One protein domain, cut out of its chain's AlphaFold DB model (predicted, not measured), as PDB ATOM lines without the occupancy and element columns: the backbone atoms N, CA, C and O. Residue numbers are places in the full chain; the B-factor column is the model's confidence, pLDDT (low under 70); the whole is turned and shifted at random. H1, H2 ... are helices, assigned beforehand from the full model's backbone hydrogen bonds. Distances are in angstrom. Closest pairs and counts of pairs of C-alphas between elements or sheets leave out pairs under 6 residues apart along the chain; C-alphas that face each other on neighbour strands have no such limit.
ATOM      1  N   GLY A 116      98.445  88.484  97.225       81.19
ATOM      2  CA  GLY A 116      97.233  87.758  97.618       81.19
ATOM      3  C   GLY A 116      96.082  87.820  96.603       81.19
ATOM      4  O   GLY A 116      94.991  87.330  96.896       81.19
ATOM      5  N   CYS A 117      96.275  88.429  95.426       87.81
ATOM      6  CA  CYS A 117      95.357  88.255  94.299       87.81
ATOM      7  C   CYS A 117      95.619  86.936  93.563       87.81
ATOM      8  O   CYS A 117      96.724  86.390  93.578       87.81
ATOM      9  N   ARG A 118      94.574  86.440  92.896       89.56
ATOM     10  CA  ARG A 118      94.644  85.230  92.077       89.56
ATOM     11  C   ARG A 118      94.954  85.565  90.627       89.56
ATOM     12  O   ARG A 118      94.325  86.457  90.052       89.56
ATOM     13  N   VAL A 119      95.878  84.830  90.028       90.38
ATOM     14  CA  VAL A 119      96.073  84.795  88.579       90.38
ATOM     15  C   VAL A 119      95.135  83.724  88.043       90.38
ATOM     16  O   VAL A 119      95.390  82.533  88.196       90.38
ATOM     17  N   ILE A 120      94.013  84.167  87.480       91.00
ATOM     18  CA  ILE A 120      92.991  83.264  86.945       91.00
ATOM     19  C   ILE A 120      93.479  82.565  85.675       91.00
ATOM     20  O   ILE A 120      94.353  83.077  84.969       91.00
ATOM     21  N   VAL A 121      92.830  81.447  85.352       89.25
ATOM     22  CA  VAL A 121      93.086  80.630  84.157       89.25
ATOM     23  C   VAL A 121      93.241  81.461  82.875       89.25
ATOM     24  O   VAL A 121      94.202  81.258  82.134       89.25
ATOM     25  N   ASP A 122      92.361  82.440  82.641       90.88
ATOM     26  CA  ASP A 122      92.389  83.269  81.427       90.88
ATOM     27  C   ASP A 122      93.705  84.046  81.260       90.88
ATOM     28  O   ASP A 122      94.178  84.240  80.143       90.88
ATOM     29  N   VAL A 123      94.322  84.485  82.365       92.81
ATOM     30  CA  VAL A 123      95.604  85.210  82.336       92.81
ATOM     31  C   VAL A 123      96.743  84.263  81.969       92.81
ATOM     32  O   VAL A 123      97.609  84.623  81.173       92.81
ATOM     33  N   VAL A 124      96.731  83.045  82.518       90.62
ATOM     34  CA  VAL A 124      97.730  82.010  82.215       90.62
ATOM     35  C   VAL A 124      97.621  81.571  80.755       90.62
ATOM     36  O   VAL A 124      98.635  81.455  80.068       90.62
ATOM     37  N   MET A 125      96.397  81.378  80.260       91.19
ATOM     38  CA  MET A 125      96.149  81.073  78.852       91.19
ATOM     39  C   MET A 125      96.620  82.214  77.953       91.19
ATOM     40  O   MET A 125      97.367  81.954  77.021       91.19
ATOM     41  N   ALA A 126      96.298  83.472  78.269       92.81
ATOM     42  CA  ALA A 126      96.775  84.618  77.495       92.81
ATOM     43  C   ALA A 126      98.312  84.708  77.453       92.81
ATOM     44  O   ALA A 126      98.877  85.020  76.405       92.81
ATOM     45  N   ALA A 127      99.002  84.397  78.557       92.56
ATOM     46  CA  ALA A 127     100.465  84.347  78.585       92.56
ATOM     47  C   ALA A 127     101.005  83.239  77.671       92.56
ATOM     48  O   ALA A 127     101.924  83.477  76.888       92.56
ATOM     49  N   ALA A 128     100.377  82.065  77.711       89.69
ATOM     50  CA  ALA A 128     100.714  80.942  76.849       89.69
ATOM     51  C   ALA A 128     100.458  81.231  75.355       89.69
ATOM     52  O   ALA A 128     101.303  80.911  74.522       89.69
ATOM     53  N   GLU A 129      99.346  81.892  75.019       91.06
ATOM     54  CA  GLU A 129      99.028  82.334  73.650       91.06
ATOM     55  C   GLU A 129      99.983  83.413  73.149       91.06
ATOM     56  O   GLU A 129     100.277  83.456  71.962       91.06
ATOM     57  N   SER A 130     100.468  84.285  74.038       90.50
ATOM     58  CA  SER A 130     101.433  85.331  73.680       90.50
ATOM     59  C   SER A 130     102.849  84.801  73.438       90.50
ATOM     60  O   SER A 130     103.693  85.538  72.932       90.50
ATOM     61  N   GLY A 131     103.131  83.552  73.826       87.75
ATOM     62  CA  GLY A 131     104.460  82.957  73.707       87.75
ATOM     63  C   GLY A 131     105.467  83.448  74.752       87.75
ATOM     64  O   GLY A 131     106.661  83.196  74.616       87.75
ATOM     65  N   SER A 132     105.024  84.166  75.789       88.62
ATOM     66  CA  SER A 132     105.931  84.766  76.771       88.62
ATOM     67  C   SER A 132     106.306  83.776  77.879       88.62
ATOM     68  O   SER A 132     105.700  83.734  78.954       88.62
ATOM     69  N   THR A 133     107.345  82.978  77.621       88.62
ATOM     70  CA  THR A 133     107.909  82.027  78.596       88.62
ATOM     71  C   THR A 133     108.401  82.727  79.868       88.62
ATOM     72  O   THR A 133     108.252  82.192  80.962       88.62
ATOM     73  N   GLU A 134     108.919  83.952  79.752       91.75
ATOM     74  CA  GLU A 134     109.424  84.752  80.878       91.75
ATOM     75  C   GLU A 134     108.318  85.103  81.883       91.75
ATOM     76  O   GLU A 134     108.505  84.972  83.094       91.75
ATOM     77  N   ILE A 135     107.142  85.503  81.390       92.31
ATOM     78  CA  ILE A 135     105.980  85.813  82.232       92.31
ATOM     79  C   ILE A 135     105.461  84.542  82.915       92.31
ATOM     80  O   ILE A 135     105.133  84.571  84.101       92.31
ATOM     81  N   LEU A 136     105.411  83.418  82.195       90.50
ATOM     82  CA  LEU A 136     104.989  82.132  82.760       90.50
ATOM     83  C   LEU A 136     105.957  81.630  83.835       90.50
ATOM     84  O   LEU A 136     105.512  81.157  84.881       90.50
ATOM     85  N   GLN A 137     107.262  81.779  83.613       90.00
ATOM     86  CA  GLN A 137     108.278  81.458  84.609       90.00
ATOM     87  C   GLN A 137     108.138  82.351  85.843       90.00
ATOM     88  O   GLN A 137     108.129  81.847  86.963       90.00
ATOM     89  N   PHE A 138     107.920  83.654  85.652       91.38
ATOM     90  CA  PHE A 138     107.649  84.567  86.757       91.38
ATOM     91  C   PHE A 138     106.397  84.168  87.555       91.38
ATOM     92  O   PHE A 138     106.427  84.179  88.784       91.38
ATOM     93  N   PHE A 139     105.304  83.779  86.887       90.06
ATOM     94  CA  PHE A 139     104.106  83.282  87.572       90.06
ATOM     95  C   PHE A 139     104.384  82.018  88.378       90.06
ATOM     96  O   PHE A 139     103.896  81.911  89.496       90.06
ATOM     97  N   TYR A 140     105.188  81.099  87.852       86.31
ATOM     98  CA  TYR A 140     105.584  79.886  88.563       86.31
ATOM     99  C   TYR A 140     106.444  80.179  89.793       86.31
ATOM    100  O   TYR A 140     106.170  79.651  90.867       86.31
ATOM    101  N   ASP A 141     107.415  81.082  89.673       86.75
ATOM    102  CA  ASP A 141     108.278  81.481  90.788       86.75
ATOM    103  C   ASP A 141     107.511  82.241  91.888       86.75
ATOM    104  O   ASP A 141     107.907  82.229  93.054       86.75
ATOM    105  N   GLN A 142     106.423  82.929  91.525       83.69
ATOM    106  CA  GLN A 142     105.549  83.657  92.453       83.69
ATOM    107  C   GLN A 142     104.349  82.842  92.948       83.69
ATOM    108  O   GLN A 142     103.573  83.361  93.760       83.69
ATOM    109  N   ASP A 143     104.181  81.606  92.469       81.81
ATOM    110  CA  ASP A 143     103.021  80.790  92.793       81.81
ATOM    111  C   ASP A 143     103.058  80.356  94.260       81.81
ATOM    112  O   ASP A 143     103.932  79.617  94.717       81.81
ATOM    113  N   ASN A 144     102.075  80.826  95.020       76.69
ATOM    114  CA  ASN A 144     101.890  80.482  96.421       76.69
ATOM    115  C   ASN A 144     100.846  79.373  96.625       76.69
ATOM    116  O   ASN A 144     100.484  79.089  97.771       76.69
ATOM    117  N   SER A 145     100.357  78.746  95.546       69.44
ATOM    118  CA  SER A 145      99.318  77.710  95.588       69.44
ATOM    119  C   SER A 145      99.669  76.536  96.512       69.44
ATOM    120  O   SER A 145      98.779  75.942  97.124       69.44
ATOM    121  N   SER A 146     100.958  76.234  96.696       64.94
ATOM    122  CA  SER A 146     101.447  75.179  97.590       64.94
ATOM    123  C   SER A 146     101.595  75.598  99.060       64.94
ATOM    124  O   SER A 146     101.827  74.736  99.909       64.94
ATOM    125  N   LEU A 147     101.491  76.892  99.389       62.16
ATOM    126  CA  LEU A 147     101.614  77.383 100.767       62.16
ATOM    127  C   LEU A 147     100.341  77.101 101.574       62.16
ATOM    128  O   LEU A 147      99.273  76.889 101.008       62.16
ATOM    129  N   ASP A 148     100.441  77.115 102.904       65.62
ATOM    130  CA  ASP A 148      99.275  77.018 103.791       65.62
ATOM    131  C   ASP A 148      98.357  78.245 103.640       65.62
ATOM    132  O   ASP A 148      98.834  79.362 103.429       65.62
ATOM    133  N   GLU A 149      97.043  78.060 103.791       64.88
ATOM    134  CA  GLU A 149      96.028  79.105 103.562       64.88
ATOM    135  C   GLU A 149      96.293  80.376 104.392       64.88
ATOM    136  O   GLU A 149      96.083  81.496 103.925       64.88
ATOM    137  N   SER A 150      96.850  80.224 105.598       64.56
ATOM    138  CA  SER A 150      97.212  81.342 106.479       64.56
ATOM    139  C   SER A 150      98.391  82.194 105.969       64.56
ATOM    140  O   SER A 150      98.496  83.379 106.311       64.56
ATOM    141  N   LEU A 151      99.263  81.616 105.137       61.47
ATOM    142  CA  LEU A 151     100.424  82.268 104.524       61.47
ATOM    143  C   LEU A 151     100.102  82.815 103.123       61.47
ATOM    144  O   LEU A 151     100.651  83.850 102.743       61.47
ATOM    145  N   ARG A 152      99.156  82.194 102.399       61.19
ATOM    146  CA  ARG A 152      98.701  82.620 101.056       61.19
ATOM    147  C   ARG A 152      98.181  84.051 101.014       61.19
ATOM    148  O   ARG A 152      98.428  84.782 100.060       61.19
ATOM    149  N   VAL A 153      97.486  84.473 102.070       59.84
ATOM    150  CA  VAL A 153      96.899  85.820 102.158       59.84
ATOM    151  C   VAL A 153      97.977  86.909 102.276       59.84
ATOM    152  O   VAL A 153      97.698  88.078 102.017       59.84
ATOM    153  N   LYS A 154      99.208  86.548 102.667       59.03
ATOM    154  CA  LYS A 154     100.267  87.509 102.997       59.03
ATOM    155  C   LYS A 154     101.383  87.612 101.965       59.03
ATOM    156  O   LYS A 154     102.110  88.596 102.022       59.03
ATOM    157  N   MET A 155     101.563  86.634 101.075       63.22
ATOM    158  CA  MET A 155     102.731  86.624 100.188       63.22
ATOM    159  C   MET A 155     102.472  85.873  98.884       63.22
ATOM    160  O   MET A 155     101.957  84.761  98.922       63.22
ATOM    161  N   GLY A 156     102.879  86.461  97.756       71.38
ATOM    162  CA  GLY A 156     102.832  85.838  96.428       71.38
ATOM    163  C   GLY A 156     101.497  85.973  95.689       71.38
ATOM    164  O   GLY A 156     100.584  86.691  96.120       71.38
ATOM    165  N   LEU A 157     101.420  85.282  94.552       81.56
ATOM    166  CA  LEU A 157     100.248  85.185  93.689       81.56
ATOM    167  C   LEU A 157      99.714  83.757  93.730       81.56
ATOM    168  O   LEU A 157     100.486  82.809  93.677       81.56
ATOM    169  N   GLN A 158      98.397  83.596  93.782       83.94
ATOM    170  CA  GLN A 158      97.797  82.269  93.647       83.94
ATOM    171  C   GLN A 158      97.521  82.013  92.170       83.94
ATOM    172  O   GLN A 158      96.619  82.639  91.609       83.94
ATOM    173  N   VAL A 159      98.292  81.126  91.539       85.19
ATOM    174  CA  VAL A 159      98.178  80.878  90.098       85.19
ATOM    175  C   VAL A 159      97.296  79.667  89.821       85.19
ATOM    176  O   VAL A 159      97.517  78.570  90.330       85.19
ATOM    177  N   GLU A 160      96.268  79.866  88.999       85.81
ATOM    178  CA  GLU A 160      95.361  78.807  88.564       85.81
ATOM    179  C   GLU A 160      95.882  78.176  87.266       85.81
ATOM    180  O   GLU A 160      95.524  78.568  86.153       85.81
ATOM    181  N   TRP A 161      96.762  77.187  87.415       84.62
ATOM    182  CA  TRP A 161      97.284  76.416  86.289       84.62
ATOM    183  C   TRP A 161      96.216  75.498  85.685       84.62
ATOM    184  O   TRP A 161      95.462  74.838  86.398       84.62
ATOM    185  N   THR A 162      96.175  75.415  84.353       81.25
ATOM    186  CA  THR A 162      95.211  74.586  83.618       81.25
ATOM    187  C   THR A 162      95.860  73.873  82.433       81.25
ATOM    188  O   THR A 162      96.807  74.380  81.828       81.25
ATOM    189  N   GLY A 163      95.293  72.730  82.037       73.81
ATOM    190  CA  GLY A 163      95.616  72.082  80.763       73.81
ATOM    191  C   GLY A 163      95.277  72.955  79.545       73.81
ATOM    192  O   GLY A 163      95.910  72.812  78.501       73.81
ATOM    193  N   GLY A 164      94.353  73.913  79.698       77.56
ATOM    194  CA  GLY A 164      93.983  74.871  78.651       77.56
ATOM    195  C   GLY A 164      95.149  75.743  78.169       77.56
ATOM    196  O   GLY A 164      95.238  76.059  76.986       77.56
ATOM    197  N   ALA A 165      96.104  76.056  79.052       81.19
ATOM    198  CA  ALA A 165      97.293  76.832  78.705       81.19
ATOM    199  C   ALA A 165      98.183  76.083  77.700       81.19
ATOM    200  O   ALA A 165      98.729  76.689  76.782       81.19
ATOM    201  N   LEU A 166      98.268  74.752  77.819       79.69
ATOM    202  CA  LEU A 166      99.022  73.915  76.887       79.69
ATOM    203  C   LEU A 166      98.379  73.921  75.495       79.69
ATOM    204  O   LEU A 166      99.079  74.084  74.498       79.69
ATOM    205  N   SER A 167      97.049  73.784  75.425       78.62
ATOM    206  CA  SER A 167      96.322  73.858  74.151       78.62
ATOM    207  C   SER A 167      96.422  75.235  73.501       78.62
ATOM    208  O   SER A 167      96.577  75.313  72.286       78.62
ATOM    209  N   SER A 168      96.386  76.302  74.302       82.56
ATOM    210  CA  SER A 168      96.537  77.688  73.854       82.56
ATOM    211  C   SER A 168      97.934  77.979  73.290       82.56
ATOM    212  O   SER A 168      98.057  78.555  72.214       82.56
ATOM    213  N   ALA A 169      99.003  77.523  73.951       83.88
ATOM    214  CA  ALA A 169     100.358  77.646  73.404       83.88
ATOM    215  C   ALA A 169     100.541  76.816  72.122       83.88
ATOM    216  O   ALA A 169     101.168  77.271  71.164       83.88
ATOM    217  N   ALA A 170      99.972  75.605  72.082       78.12
ATOM    218  CA  ALA A 170     100.059  74.729  70.919       78.12
ATOM    219  C   ALA A 170      99.322  75.304  69.701       78.12
ATOM    220  O   ALA A 170      99.845  75.240  68.590       78.12
ATOM    221  N   SER A 171      98.137  75.889  69.899       82.75
ATOM    222  CA  SER A 171      97.368  76.523  68.823       82.75
ATOM    223  C   SER A 171      98.033  77.801  68.304       82.75
ATOM    224  O   SER A 171      97.975  78.063  67.104       82.75
ATOM    225  N   ALA A 172      98.711  78.554  69.176       83.44
ATOM    226  CA  ALA A 172      99.501  79.728  68.811       83.44
ATOM    227  C   ALA A 172     100.865  79.385  68.169       83.44
ATOM    228  O   ALA A 172     101.507  80.251  67.580       83.44
ATOM    229  N   GLY A 173     101.302  78.120  68.230       81.38
ATOM    230  CA  GLY A 173     102.558  77.657  67.629       81.38
ATOM    231  C   GLY A 173     103.804  77.868  68.499       81.38
ATOM    232  O   GLY A 173     104.924  77.760  67.999       81.38
ATOM    233  N   HIS A 174     103.634  78.129  69.796       84.88
ATOM    234  CA  HIS A 174     104.723  78.357  70.751       84.88
ATOM    235  C   HIS A 174     105.213  77.039  71.366       84.88
ATOM    236  O   HIS A 174     104.899  76.688  72.504       84.88
ATOM    237  N   GLY A 175     105.958  76.260  70.576       77.19
ATOM    238  CA  GLY A 175     106.445  74.933  70.977       77.19
ATOM    239  C   GLY A 175     107.388  74.940  72.189       77.19
ATOM    240  O   GLY A 175     107.410  73.980  72.959       77.19
ATOM    241  N   ASP A 176     108.128  76.026  72.390       84.50
ATOM    242  CA  ASP A 176     108.970  76.279  73.560       84.50
ATOM    243  C   ASP A 176     108.139  76.421  74.844       84.50
ATOM    244  O   ASP A 176     108.428  75.756  75.842       84.50
ATOM    245  N   VAL A 177     107.049  77.192  74.794       85.62
ATOM    246  CA  VAL A 177     106.093  77.323  75.901       85.62
ATOM    247  C   VAL A 177     105.403  75.992  76.190       85.62
ATOM    248  O   VAL A 177     105.276  75.601  77.351       85.62
ATOM    249  N   VAL A 178     104.993  75.253  75.152       82.19
ATOM    250  CA  VAL A 178     104.391  73.915  75.302       82.19
ATOM    251  C   VAL A 178     105.344  72.972  76.035       82.19
ATOM    252  O   VAL A 178     104.944  72.294  76.984       82.19
ATOM    253  N   TRP A 179     106.616  72.947  75.628       83.75
ATOM    254  CA  TRP A 179     107.635  72.124  76.272       83.75
ATOM    255  C   TRP A 179     107.862  72.531  77.730       83.75
ATOM    256  O   TRP A 179     107.940  71.670  78.614       83.75
ATOM    257  N   TRP A 180     107.926  73.836  77.997       87.31
ATOM    258  CA  TRP A 180     108.118  74.364  79.341       87.31
ATOM    259  C   TRP A 180     106.946  74.009  80.269       87.31
ATOM    260  O   TRP A 180     107.178  73.448  81.344       87.31
ATOM    261  N   LEU A 181     105.701  74.234  79.826       83.50
ATOM    262  CA  LEU A 181     104.478  73.896  80.568       83.50
ATOM    263  C   LEU A 181     104.392  72.390  80.849       83.50
ATOM    264  O   LEU A 181     104.059  71.974  81.961       83.50
ATOM    265  N   HIS A 182     104.731  71.554  79.866       78.44
ATOM    266  CA  HIS A 182     104.756  70.106  80.055       78.44
ATOM    267  C   HIS A 182     105.791  69.681  81.113       78.44
ATOM    268  O   HIS A 182     105.495  68.854  81.981       78.44
ATOM    269  N   SER A 183     106.982  70.284  81.082       82.62
ATOM    270  CA  SER A 183     108.123  69.920  81.937       82.62
ATOM    271  C   SER A 183     108.039  70.442  83.378       82.62
ATOM    272  O   SER A 183     108.637  69.848  84.267       82.62
ATOM    273  N   HIS A 184     107.325  71.542  83.631       76.94
ATOM    274  CA  HIS A 184     107.268  72.156  84.970       76.94
ATOM    275  C   HIS A 184     105.913  71.981  85.649       76.94
ATOM    276  O   HIS A 184     105.839  71.903  86.875       76.94
ATOM    277  N   ILE A 185     104.840  71.884  84.863       73.94
ATOM    278  CA  ILE A 185     103.473  71.862  85.384       73.94
ATOM    279  C   ILE A 185     102.930  70.447  85.301       73.94
ATOM    280  O   ILE A 185     102.721  69.815  86.328       73.94
ATOM    281  N   VAL A 186     102.780  69.889  84.099       64.44
ATOM    282  CA  VAL A 186     102.139  68.573  83.904       64.44
ATOM    283  C   VAL A 186     102.951  67.434  84.527       64.44
ATOM    284  O   VAL A 186     102.416  66.598  85.258       64.44
ATOM    285  N   THR A 187     104.258  67.405  84.280       55.19
ATOM    286  CA  THR A 187     105.154  66.407  84.884       55.19
ATOM    287  C   THR A 187     105.381  66.663  86.377       55.19
ATOM    288  O   THR A 187     105.505  65.702  87.130       55.19
ATOM    289  N   GLY A 188     105.313  67.918  86.838       51.81
ATOM    290  CA  GLY A 188     105.291  68.274  88.262       51.81
ATOM    291  C   GLY A 188     104.043  67.759  88.995       51.81
ATOM    292  O   GLY A 188     104.160  67.159  90.066       51.81
ATOM    293  N   PHE A 189     102.859  67.886  88.380       50.75
ATOM    294  CA  PHE A 189     101.608  67.283  88.858       50.75
ATOM    295  C   PHE A 189     101.710  65.752  88.906       50.75
ATOM    296  O   PHE A 189     101.338  65.145  89.910       50.75
ATOM    297  N   CYS A 190     102.298  65.117  87.884       46.09
ATOM    298  CA  CYS A 190     102.559  63.675  87.906       46.09
ATOM    299  C   CYS A 190     103.609  63.259  88.944       46.09
ATOM    300  O   CYS A 190     103.497  62.162  89.476       46.09
ATOM    301  N   HIS A 191     104.596  64.092  89.283       40.81
ATOM    302  CA  HIS A 191     105.602  63.757  90.298       40.81
ATOM    303  C   HIS A 191     105.038  63.867  91.724       40.81
ATOM    304  O   HIS A 191     105.340  63.026  92.569       40.81
ATOM    305  N   MET A 192     104.155  64.837  91.997       39.72
ATOM    306  CA  MET A 192     103.400  64.896  93.259       39.72
ATOM    307  C   MET A 192     102.411  63.734  93.393       39.72
ATOM    308  O   MET A 192     102.347  63.113  94.455       39.72
ATOM    309  N   VAL A 193     101.704  63.382  92.313       47.91
ATOM    310  CA  VAL A 193     100.858  62.181  92.284       47.91
ATOM    311  C   VAL A 193     101.716  60.926  92.425       47.91
ATOM    312  O   VAL A 193     101.364  60.076  93.221       47.91
ATOM    313  N   ALA A 194     102.884  60.815  91.790       42.91
ATOM    314  CA  ALA A 194     103.783  59.666  91.935       42.91
ATOM    315  C   ALA A 194     104.351  59.523  93.360       42.91
ATOM    316  O   ALA A 194     104.428  58.408  93.872       42.91
ATOM    317  N   ILE A 195     104.688  60.629  94.036       47.84
ATOM    318  CA  ILE A 195     105.105  60.628  95.450       47.84
ATOM    319  C   ILE A 195     103.931  60.244  96.373       47.84
ATOM    320  O   ILE A 195     104.136  59.532  97.359       47.84
ATOM    321  N   ALA A 196     102.697  60.645  96.050       41.59
ATOM    322  CA  ALA A 196     101.491  60.214  96.763       41.59
ATOM    323  C   ALA A 196     101.135  58.734  96.483       41.59
ATOM    324  O   ALA A 196     100.813  57.989  97.411       41.59
ATOM    325  N   CYS A 197     101.289  58.276  95.237       44.25
ATOM    326  CA  CYS A 197     101.131  56.893  94.779       44.25
ATOM    327  C   CYS A 197     102.176  55.961  95.402       44.25
ATOM    328  O   CYS A 197     101.871  54.810  95.686       44.25
ATOM    329  N   ALA A 198     103.389  56.447  95.681       47.66
ATOM    330  CA  ALA A 198     104.418  55.685  96.390       47.66
ATOM    331  C   ALA A 198     104.068  55.423  97.869       47.66
ATOM    332  O   ALA A 198     104.743  54.638  98.533       47.66
ATOM    333  N   ARG A 199     103.022  56.071  98.403       43.00
ATOM    334  CA  ARG A 199     102.618  55.984  99.811       43.00
ATOM    335  C   ARG A 199     101.284  55.259 100.030       43.00
ATOM    336  O   ARG A 199     100.943  55.000 101.181       43.00
ATOM    337  N   TRP A 200     100.536  54.944  98.969       42.97
ATOM    338  CA  TRP A 200      99.200  54.333  99.040       42.97
ATOM    339  C   TRP A 200      99.102  53.108  98.110       42.97
ATOM    340  O   TRP A 200      99.675  53.112  97.023       42.97
ATOM    341  N   PRO A 201      98.403  52.032  98.514       53.72
ATOM    342  CA  PRO A 201      98.350  50.792  97.743       53.72
ATOM    343  C   PRO A 201      97.613  50.963  96.403       53.72
ATOM    344  O   PRO A 201      96.570  51.615  96.318       53.72
ATOM    345  N   ILE A 202      98.139  50.283  95.379       56.47
ATOM    346  CA  ILE A 202      97.758  50.336  93.950       56.47
ATOM    347  C   ILE A 202      96.242  50.192  93.708       56.47
ATOM    348  O   ILE A 202      95.699  50.774  92.773       56.47
ATOM    349  N   SER A 203      95.525  49.486  94.583       53.16
ATOM    350  CA  SER A 203      94.074  49.275  94.498       53.16
ATOM    351  C   SER A 203      93.239  50.556  94.635       53.16
ATOM    352  O   SER A 203      92.126  50.614  94.124       53.16
ATOM    353  N   THR A 204      93.761  51.593  95.301       52.38
ATOM    354  CA  THR A 204      93.057  52.882  95.472       52.38
ATOM    355  C   THR A 204      93.214  53.822  94.275       52.38
ATOM    356  O   THR A 204      92.391  54.715  94.087       52.38
ATOM    357  N   LEU A 205      94.216  53.584  93.422       50.78
ATOM    358  CA  LEU A 205      94.506  54.409  92.247       50.78
ATOM    359  C   LEU A 205      93.562  54.129  91.080       50.78
ATOM    360  O   LEU A 205      93.220  55.052  90.350       50.78
ATOM    361  N   HIS A 206      93.079  52.892  90.951       50.84
ATOM    362  CA  HIS A 206      92.106  52.548  89.915       50.84
ATOM    363  C   HIS A 206      90.810  53.355  90.088       50.84
ATOM    364  O   HIS A 206      90.310  53.952  89.146       50.84
ATOM    365  N   CYS A 207      90.347  53.501  91.333       48.19
ATOM    366  CA  CYS A 207      89.123  54.235  91.658       48.19
ATOM    367  C   CYS A 207      89.239  55.757  91.407       48.19
ATOM    368  O   CYS A 207      88.254  56.415  91.079       48.19
ATOM    369  N   LEU A 208      90.446  56.324  91.545       44.47
ATOM    370  CA  LEU A 208      90.718  57.752  91.325       44.47
ATOM    371  C   LEU A 208      90.914  58.098  89.843       44.47
ATOM    372  O   LEU A 208      90.453  59.140  89.385       44.47
ATOM    373  N   VAL A 209      91.552  57.210  89.078       50.31
ATOM    374  CA  VAL A 209      91.671  57.356  87.619       50.31
ATOM    375  C   VAL A 209      90.302  57.208  86.952       50.31
ATOM    376  O   VAL A 209      89.957  58.016  86.092       50.31
ATOM    377  N   ASP A 210      89.479  56.266  87.417       41.97
ATOM    378  CA  ASP A 210      88.127  56.052  86.887       41.97
ATOM    379  C   ASP A 210      87.165  57.215  87.227       41.97
ATOM    380  O   ASP A 210      86.232  57.487  86.476       41.97
ATOM    381  N   THR A 211      87.410  57.960  88.314       40.94
ATOM    382  CA  THR A 211      86.621  59.157  88.674       40.94
ATOM    383  C   THR A 211      87.113  60.436  87.993       40.94
ATOM    384  O   THR A 211      86.290  61.288  87.669       40.94
ATOM    385  N   ALA A 212      88.412  60.560  87.703       38.19
ATOM    386  CA  ALA A 212      88.974  61.695  86.963       38.19
ATOM    387  C   ALA A 212      88.693  61.645  85.447       38.19
ATOM    388  O   ALA A 212      88.680  62.683  84.798       38.19
ATOM    389  N   LEU A 213      88.448  60.458  84.882       39.12
ATOM    390  CA  LEU A 213      88.033  60.277  83.481       39.12
ATOM    391  C   LEU A 213      86.513  60.414  83.270       39.12
ATOM    392  O   LEU A 213      86.048  60.362  82.132       39.12
ATOM    393  N   SER A 214      85.738  60.573  84.349       38.22
ATOM    394  CA  SER A 214      84.269  60.626  84.339       38.22
ATOM    395  C   SER A 214      83.683  62.014  84.673       38.22
ATOM    396  O   SER A 214      82.462  62.123  84.823       38.22
ATOM    397  N   ALA A 215      84.503  63.061  84.797       36.28
ATOM    398  CA  ALA A 215      84.080  64.446  85.047       36.28
ATOM    399  C   ALA A 215      84.619  65.375  83.954       36.28
ATOM    400  O   ALA A 215      83.877  66.308  83.573       36.28
TER     401      ALA A 215
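Overview. This is residues 116 to 215 of the 215 residues of an uncharacterized protein of Phytophthora rubi (UniProt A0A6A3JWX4). Two helical hairpins, H1 with H2 and H4 with the first part of H5, sit side by side as a small four-helix cluster, and the rest of long H5 runs out of it as an arm, at whose far end H6 folds back. On another side, the loop between H2 and H4 reaches away from the cluster with tiny H3 in it. The 100 printed residues hold six named helices, H1 to H6 in order, and no named strand: all helix. The whole is only just loose, close to compact, with a radius of gyration of the C-alphas of 15.4 A and spans of 42 by 36 by 22 A.

Arrangement. H1, residues 121 to 130, and H2, residues 133 to 141, form a hairpin; their closest C-alphas, of Ala 127 and Leu 136, are 6.5 A apart. H3, residues 149 to 152, touches no helix. H4, residues 163 to 172, touches H1, the same way at a shallow tilt of 24 degrees; their closest C-alphas, of Met 125 and Ala 165, are 4.4 A apart. H5, residues 175 to 197, forms a hairpin with H4, touching it with residues 175 to 182 alone; the closest C-alphas, of Leu 166 and Val 178, are 5.6 A apart. H6, residues 203 to 212, is close to H5 but not clearly touching, with the closest C-alphas, of Cys 197 and Leu 205, 7.5 A apart. Every O i to N i+4 pair is within hydrogen-bond range in H1, H2 and H4, but 16 of 19 in H5 and 4 of 6 in H6; H3 is too short for such a pair.

Along the chain. H1 begins at C-alpha 121, (93.086, 80.630, 84.157). H5 measures 30.3 A, and H6, 15.4 A, ends at C-alpha 212, (88.974, 61.695, 86.963).

Size, cuts and confidence. The printed part has no cut and no long link. Residues 145 to 155 and 186 to 215 have pLDDT under 70.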